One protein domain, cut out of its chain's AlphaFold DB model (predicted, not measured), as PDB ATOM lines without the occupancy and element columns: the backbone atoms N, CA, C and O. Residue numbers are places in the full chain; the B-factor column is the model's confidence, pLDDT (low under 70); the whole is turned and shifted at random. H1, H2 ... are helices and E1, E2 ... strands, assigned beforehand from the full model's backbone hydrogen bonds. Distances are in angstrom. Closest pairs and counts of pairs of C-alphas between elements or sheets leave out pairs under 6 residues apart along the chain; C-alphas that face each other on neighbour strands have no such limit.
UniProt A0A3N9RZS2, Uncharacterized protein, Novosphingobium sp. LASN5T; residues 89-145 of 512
ATOM      1  N   ARG A  89     184.570 233.087 142.730       94.75
ATOM      2  CA  ARG A  89     184.164 234.369 143.325       94.75
ATOM      3  C   ARG A  89     183.045 235.033 142.536       94.75
ATOM      4  O   ARG A  89     182.879 234.762 141.348       94.75
ATOM      5  N   VAL A  90     182.351 235.958 143.190       95.12
ATOM      6  CA  VAL A  90     181.501 236.968 142.551       95.12
ATOM      7  C   VAL A  90     182.180 238.316 142.744       95.12
ATOM      8  O   VAL A  90     182.593 238.644 143.852       95.12
ATOM      9  N   THR A  91     182.363 239.072 141.665       94.06
ATOM     10  CA  THR A  91     182.847 240.460 141.746       94.06
ATOM     11  C   THR A  91     181.734 241.386 142.238       94.06
ATOM     12  O   THR A  91     180.571 241.067 142.015       94.06
ATOM     13  N   ASP A  92     182.058 242.585 142.721       91.00
ATOM     14  CA  ASP A  92     181.059 243.599 143.114       91.00
ATOM     15  C   ASP A  92     180.024 243.915 142.013       91.00
ATOM     16  O   ASP A  92     178.874 244.225 142.303       91.00
ATOM     17  N   GLY A  93     180.394 243.757 140.734       91.00
ATOM     18  CA  GLY A  93     179.485 243.879 139.585       91.00
ATOM     19  C   GLY A  93     178.602 242.654 139.292       91.00
ATOM     20  O   GLY A  93     178.036 242.572 138.207       91.00
ATOM     21  N   GLY A  94     178.526 241.663 140.186       93.81
ATOM     22  CA  GLY A  94     177.688 240.466 140.028       93.81
ATOM     23  C   GLY A  94     178.226 239.395 139.067       93.81
ATOM     24  O   GLY A  94     177.531 238.423 138.778       93.81
ATOM     25  N   VAL A  95     179.458 239.534 138.566       95.31
ATOM     26  CA  VAL A  95     180.064 238.571 137.636       95.31
ATOM     27  C   VAL A  95     180.691 237.403 138.397       95.31
ATOM     28  O   VAL A  95     181.624 237.583 139.182       95.31
ATOM     29  N   TYR A  96     180.214 236.193 138.109       96.69
ATOM     30  CA  TYR A  96     180.800 234.945 138.595       96.69
ATOM     31  C   TYR A  96     182.086 234.619 137.834       96.69
ATOM     32  O   TYR A  96     182.128 234.668 136.604       96.69
ATOM     33  N   GLN A  97     183.139 234.266 138.565       96.75
ATOM     34  CA  GLN A  97     184.448 233.948 138.005       96.75
ATOM     35  C   GLN A  97     185.033 232.702 138.662       96.75
ATOM     36  O   GLN A  97     185.035 232.588 139.889       96.75
ATOM     37  N   LEU A  98     185.595 231.815 137.843       95.06
ATOM     38  CA  LEU A  98     186.446 230.716 138.286       95.06
ATOM     39  C   LEU A  98     187.896 231.061 137.937       95.06
ATOM     40  O   LEU A  98     188.188 231.436 136.804       95.06
ATOM     41  N   ASN A  99     188.801 230.986 138.911       90.81
ATOM     42  CA  ASN A  99     190.220 231.340 138.783       90.81
ATOM     43  C   ASN A  99     190.442 232.724 138.141       90.81
ATOM     44  O   ASN A  99     191.357 232.926 137.349       90.81
ATOM     45  N   GLY A 100     189.569 233.680 138.477       90.94
ATOM     46  CA  GLY A 100     189.645 235.064 138.002       90.94
ATOM     47  C   GLY A 100     189.092 235.315 136.597       90.94
ATOM     48  O   GLY A 100     189.164 236.450 136.134       90.94
ATOM     49  N   THR A 101     188.507 234.317 135.928       92.19
ATOM     50  CA  THR A 101     187.911 234.464 134.591       92.19
ATOM     51  C   THR A 101     186.438 234.049 134.563       92.19
ATOM     52  O   THR A 101     186.022 233.114 135.245       92.19
ATOM     53  N   ALA A 102     185.640 234.757 133.763       93.00
ATOM     54  CA  ALA A 102     184.243 234.424 133.463       93.00
ATOM     55  C   ALA A 102     184.079 233.716 132.103       93.00
ATOM     56  O   ALA A 102     182.968 233.353 131.729       93.00
ATOM     57  N   ALA A 103     185.167 233.534 131.346       92.81
ATOM     58  CA  ALA A 103     185.114 233.028 129.977       92.81
ATOM     59  C   ALA A 103     184.674 231.555 129.896       92.81
ATOM     60  O   ALA A 103     184.981 230.753 130.781       92.81
ATOM     61  N   GLY A 104     184.007 231.185 128.799       89.50
ATOM     62  CA  GLY A 104     183.529 229.819 128.576       89.50
ATOM     63  C   GLY A 104     182.544 229.369 129.660       89.50
ATOM     64  O   GLY A 104     181.648 230.115 130.043       89.50
ATOM     65  N   ALA A 105     182.724 228.153 130.180       92.44
ATOM     66  CA  ALA A 105     181.870 227.599 131.234       92.44
ATOM     67  C   ALA A 105     182.159 228.164 132.644       92.44
ATOM     68  O   ALA A 105     181.419 227.869 133.581       92.44
ATOM     69  N   ASN A 106     183.201 228.988 132.814       94.44
ATOM     70  CA  ASN A 106     183.698 229.384 134.136       94.44
ATOM     71  C   ASN A 106     182.676 230.162 134.972       94.44
ATOM     72  O   ASN A 106     182.578 229.921 136.174       94.44
ATOM     73  N   ALA A 107     181.893 231.056 134.359       95.19
ATOM     74  CA  ALA A 107     180.852 231.795 135.073       95.19
ATOM     75  C   ALA A 107     179.759 230.860 135.620       95.19
ATOM     76  O   ALA A 107     179.364 230.973 136.781       95.19
ATOM     77  N   ALA A 108     179.321 229.889 134.811       95.38
ATOM     78  CA  ALA A 108     178.326 228.901 135.218       95.38
ATOM     79  C   ALA A 108     178.863 227.987 136.331       95.38
ATOM     80  O   ALA A 108     178.199 227.805 137.350       95.38
ATOM     81  N   THR A 109     180.090 227.475 136.189       95.56
ATOM     82  CA  THR A 109     180.731 226.635 137.210       95.56
ATOM     83  C   THR A 109     180.933 227.392 138.522       95.56
ATOM     84  O   THR A 109     180.614 226.865 139.584       95.56
ATOM     85  N   ALA A 110     181.408 228.639 138.483       95.62
ATOM     86  CA  ALA A 110     181.563 229.454 139.686       95.62
ATOM     87  C   ALA A 110     180.218 229.737 140.371       95.62
ATOM     88  O   ALA A 110     180.139 229.669 141.595       95.62
ATOM     89  N   SER A 111     179.150 229.983 139.606       95.12
ATOM     90  CA  SER A 111     177.797 230.124 140.155       95.12
ATOM     91  C   SER A 111     177.315 228.850 140.849       95.12
ATOM     92  O   SER A 111     176.809 228.922 141.965       95.12
ATOM     93  N   GLN A 112     177.554 227.675 140.258       94.69
ATOM     94  CA  GLN A 112     177.234 226.385 140.881       94.69
ATOM     95  C   GLN A 112     178.031 226.134 142.167       94.69
ATOM     96  O   GLN A 112     177.488 225.587 143.120       94.69
ATOM     97  N   ILE A 113     179.306 226.534 142.209       94.81
ATOM     98  CA  ILE A 113     180.156 226.404 143.404       94.81
ATOM     99  C   ILE A 113     179.669 227.321 144.533       94.81
ATOM    100  O   ILE A 113     179.717 226.943 145.698       94.81
ATOM    101  N   LEU A 114     179.213 228.527 144.200       93.06
ATOM    102  CA  LEU A 114     178.805 229.534 145.181       93.06
ATOM    103  C   LEU A 114     177.325 229.447 145.572       93.06
ATOM    104  O   LEU A 114     176.867 230.226 146.406       93.06
ATOM    105  N   ASN A 115     176.575 228.497 145.011       90.31
ATOM    106  CA  ASN A 115     175.183 228.269 145.371       90.31
ATOM    107  C   ASN A 115     175.087 227.427 146.655       90.31
ATOM    108  O   ASN A 115     175.296 226.217 146.626       90.31
ATOM    109  N   ALA A 116     174.771 228.092 147.770       84.38
ATOM    110  CA  ALA A 116     174.597 227.498 149.100       84.38
ATOM    111  C   ALA A 116     175.774 226.613 149.587       84.38
ATOM    112  O   ALA A 116     175.547 225.481 150.026       84.38
ATOM    113  N   PRO A 117     177.037 227.094 149.544       83.00
ATOM    114  CA  PRO A 117     178.162 226.336 150.082       83.00
ATOM    115  C   PRO A 117     178.007 226.140 151.599       83.00
ATOM    116  O   PRO A 117     177.559 227.035 152.314       83.00
ATOM    117  N   SER A 118     178.414 224.970 152.098       84.56
ATOM    118  CA  SER A 118     178.403 224.621 153.522       84.56
ATOM    119  C   SER A 118     179.793 224.170 153.969       84.56
ATOM    120  O   SER A 118     180.558 223.615 153.183       84.56
ATOM    121  N   PHE A 119     180.102 224.327 155.256       86.31
ATOM    122  CA  PHE A 119     181.323 223.777 155.853       86.31
ATOM    123  C   PHE A 119     181.351 222.241 155.881       86.31
ATOM    124  O   PHE A 119     182.416 221.656 156.056       86.31
ATOM    125  N   THR A 120     180.200 221.581 155.714       90.81
ATOM    126  CA  THR A 120     180.083 220.114 155.749       90.81
ATOM    127  C   THR A 120     179.935 219.471 154.373       90.81
ATOM    128  O   THR A 120     180.084 218.258 154.257       90.81
ATOM    129  N   VAL A 121     179.645 220.256 153.330       85.06
ATOM    130  CA  VAL A 121     179.395 219.744 151.977       85.06
ATOM    131  C   VAL A 121     180.122 220.613 150.962       85.06
ATOM    132  O   VAL A 121     179.784 221.779 150.769       85.06
ATOM    133  N   ILE A 122     181.102 220.016 150.284       86.00
ATOM    134  CA  ILE A 122     181.790 220.638 149.154       86.00
ATOM    135  C   ILE A 122     180.942 220.410 147.891       86.00
ATOM    136  O   ILE A 122     180.653 219.254 147.569       86.00
ATOM    137  N   PRO A 123     180.552 221.463 147.148       91.25
ATOM    138  CA  PRO A 123     179.790 221.312 145.911       91.25
ATOM    139  C   PRO A 123     180.513 220.435 144.879       91.25
ATOM    140  O   PRO A 123     181.703 220.616 144.623       91.25
ATOM    141  N   THR A 124     179.791 219.539 144.199       91.31
ATOM    142  CA  THR A 124     180.368 218.642 143.174       91.31
ATOM    143  C   THR A 124     181.078 219.407 142.052       91.31
ATOM    144  O   THR A 124     182.116 218.964 141.560       91.31
ATOM    145  N   ALA A 125     180.567 220.588 141.685       92.75
ATOM    146  CA  ALA A 125     181.197 221.476 140.708       92.75
ATOM    147  C   ALA A 125     182.599 221.942 141.149       92.75
ATOM    148  O   ALA A 125     183.483 222.088 140.306       92.75
ATOM    149  N   ALA A 126     182.831 222.115 142.456       92.31
ATOM    150  CA  ALA A 126     184.147 222.457 142.991       92.31
ATOM    151  C   ALA A 126     185.111 221.275 142.843       92.31
ATOM    152  O   ALA A 126     186.218 221.455 142.340       92.31
ATOM    153  N   ASN A 127     184.673 220.058 143.187       90.12
ATOM    154  CA  ASN A 127     185.486 218.849 143.015       90.12
ATOM    155  C   ASN A 127     185.875 218.628 141.547       90.12
ATOM    156  O   ASN A 127     187.046 218.391 141.255       90.12
ATOM    157  N   ALA A 128     184.920 218.752 140.620       92.44
ATOM    158  CA  ALA A 128     185.184 218.619 139.189       92.44
ATOM    159  C   ALA A 128     186.170 219.688 138.684       92.44
ATOM    160  O   ALA A 128     187.108 219.370 137.954       92.44
ATOM    161  N   ALA A 129     186.006 220.942 139.116       92.06
ATOM    162  CA  ALA A 129     186.903 222.033 138.747       92.06
ATOM    163  C   ALA A 129     188.328 221.845 139.299       92.06
ATOM    164  O   ALA A 129     189.291 222.090 138.573       92.06
ATOM    165  N   VAL A 130     188.485 221.365 140.539       91.00
ATOM    166  CA  VAL A 130     189.806 221.033 141.108       91.00
ATOM    167  C   VAL A 130     190.461 219.890 140.334       91.00
ATOM    168  O   VAL A 130     191.637 219.992 139.993       91.00
ATOM    169  N   GLN A 131     189.722 218.827 140.006       89.12
ATOM    170  CA  GLN A 131     190.261 217.704 139.230       89.12
ATOM    171  C   GLN A 131     190.687 218.129 137.818       89.12
ATOM    172  O   GLN A 131     191.768 217.753 137.364       89.12
ATOM    173  N   ALA A 132     189.887 218.961 137.143       88.38
ATOM    174  CA  ALA A 132     190.237 219.512 135.836       88.38
ATOM    175  C   ALA A 132     191.490 220.403 135.906       88.38
ATOM    176  O   ALA A 132     192.385 220.284 135.068       88.38
ATOM    177  N   ALA A 133     191.590 221.255 136.931       87.19
ATOM    178  CA  ALA A 133     192.776 222.073 137.166       87.19
ATOM    179  C   ALA A 133     194.021 221.204 137.419       87.19
ATOM    180  O   ALA A 133     195.061 221.453 136.812       87.19
ATOM    181  N   ALA A 134     193.903 220.142 138.221       85.44
ATOM    182  CA  ALA A 134     195.001 219.220 138.505       85.44
ATOM    183  C   ALA A 134     195.466 218.472 137.241       85.44
ATOM    184  O   ALA A 134     196.666 218.377 136.985       85.44
ATOM    185  N   GLY A 135     194.531 218.006 136.405       85.50
ATOM    186  CA  GLY A 135     194.841 217.354 135.125       85.50
ATOM    187  C   GLY A 135     195.529 218.274 134.107       85.50
ATOM    188  O   GLY A 135     196.311 217.817 133.271       85.50
ATOM    189  N   SER A 136     195.304 219.587 134.192       84.38
ATOM    190  CA  SER A 136     196.028 220.572 133.376       84.38
ATOM    191  C   SER A 136     197.508 220.675 133.770       84.38
ATOM    192  O   SER A 136     198.369 220.822 132.905       84.38
ATOM    193  N   LEU A 137     197.848 220.520 135.057       85.31
ATOM    194  CA  LEU A 137     199.234 220.636 135.543       85.31
ATOM    195  C   LEU A 137     200.160 219.526 135.030       85.31
ATOM    196  O   LEU A 137     201.370 219.733 134.936       85.31
ATOM    197  N   THR A 138     199.613 218.353 134.701       84.00
ATOM    198  CA  THR A 138     200.368 217.217 134.149       84.00
ATOM    199  C   THR A 138     200.452 217.241 132.624       84.00
ATOM    200  O   THR A 138     201.388 216.675 132.070       84.00
ATOM    201  N   SER A 139     199.522 217.905 131.937       85.00
ATOM    202  CA  SER A 139     199.451 217.940 130.468       85.00
ATOM    203  C   SER A 139     200.013 219.223 129.851       85.00
ATOM    204  O   SER A 139     200.440 219.209 128.699       85.00
ATOM    205  N   ASN A 140     200.053 220.328 130.604       84.56
ATOM    206  CA  ASN A 140     200.568 221.611 130.136       84.56
ATOM    207  C   ASN A 140     202.026 221.843 130.592       84.56
ATOM    208  O   ASN A 140     202.249 222.235 131.743       84.56
ATOM    209  N   PRO A 141     203.029 221.709 129.703       80.06
ATOM    210  CA  PRO A 141     204.435 221.922 130.054       80.06
ATOM    211  C   PRO A 141     204.764 223.369 130.448       80.06
ATOM    212  O   PRO A 141     205.814 223.606 131.050       80.06
ATOM    213  N   ASN A 142     203.869 224.317 130.152       79.75
ATOM    214  CA  ASN A 142     204.015 225.746 130.431       79.75
ATOM    215  C   ASN A 142     203.210 226.205 131.657       79.75
ATOM    216  O   ASN A 142     203.099 227.408 131.902       79.75
ATOM    217  N   ALA A 143     202.621 225.276 132.418       80.12
ATOM    218  CA  ALA A 143     201.887 225.610 133.629       80.12
ATOM    219  C   ALA A 143     202.807 226.283 134.663       80.12
ATOM    220  O   ALA A 143     203.863 225.746 135.022       80.12
ATOM    221  N   THR A 144     202.367 227.430 135.189       82.81
ATOM    222  CA  THR A 144     203.019 228.130 136.304       82.81
ATOM    223  C   THR A 144     202.915 227.292 137.568       82.81
ATOM    224  O   THR A 144     201.955 227.358 138.331       82.81
ATOM    225  N   THR A 145     203.924 226.455 137.756       84.69
ATOM    226  CA  THR A 145     204.045 225.510 138.865       84.69
ATOM    227  C   THR A 145     205.300 225.806 139.665       84.69
ATOM    228  O   THR A 145     206.300 226.268 139.111       84.69
TER     229      THR A 145
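AT A GLANCE: This is residues 89 to 145 of the 512 residues of an uncharacterized protein of Novosphingobium sp. LASN5T (UniProt A0A3N9RZS2). One long helix, H2, reaches out like an arm from a small head made of the short helix H1, the strand E1 and the loops around them. H1 and H2 meet near the end of H1 and the start of H2 as an open corner, and residues 116 to 121, in the link between them, stick out. The printed part has 57 residues, with one named strand and two named helices in the order E1, H1, H2; it is mostly helix, though under half of the residues are in named elements. It is only just loose, close to compact, with a radius of gyration of the C-alphas of 12.6 A and spans of 35 by 29 by 17 A.

IN THESE COORDINATES: H2, residues 124 to 139, measures 22.9 A from C-alpha 124 at (180.368, 218.642, 143.174) to C-alpha 139 at (199.451, 217.940, 130.468). H1, residues 106 to 114, measures 12.1 A. E1, residues 96 to 98, measures 7.1 A and begins with C-alpha 96 at (180.800, 234.945, 138.595).

HOW THE PARTS SIT: H2 touches H1 with residues 124 to 129 alone; the closest C-alphas, of Ile 113 and Ala 126, are 5.6 A apart. The two helices run opposite ways at a steep tilt of 47 degrees. The closest C-alphas of E1 and H1, those of Tyr 96 and Ala 107, are 4.7 A apart. E1 and H2 are apart. E1 pairs with no named strand, but residues 89 to 90 pair antiparallel with its residues 96 to 97. Every O i to N i+4 pair in H1 is within hydrogen-bond range, and 11 of 12 in H2.

THE WHOLE: The C-alphas of Ala 116 and Pro 141, the two farthest apart, are 35.8 A from each other. Residues 116 to 121 and 138 to 144 stand free. Both links, E1 to H1 and H1 to H2, are short, and the printed part has no cut. The mean pLDDT of the printed part is 90.0, and no printed residue is under 70.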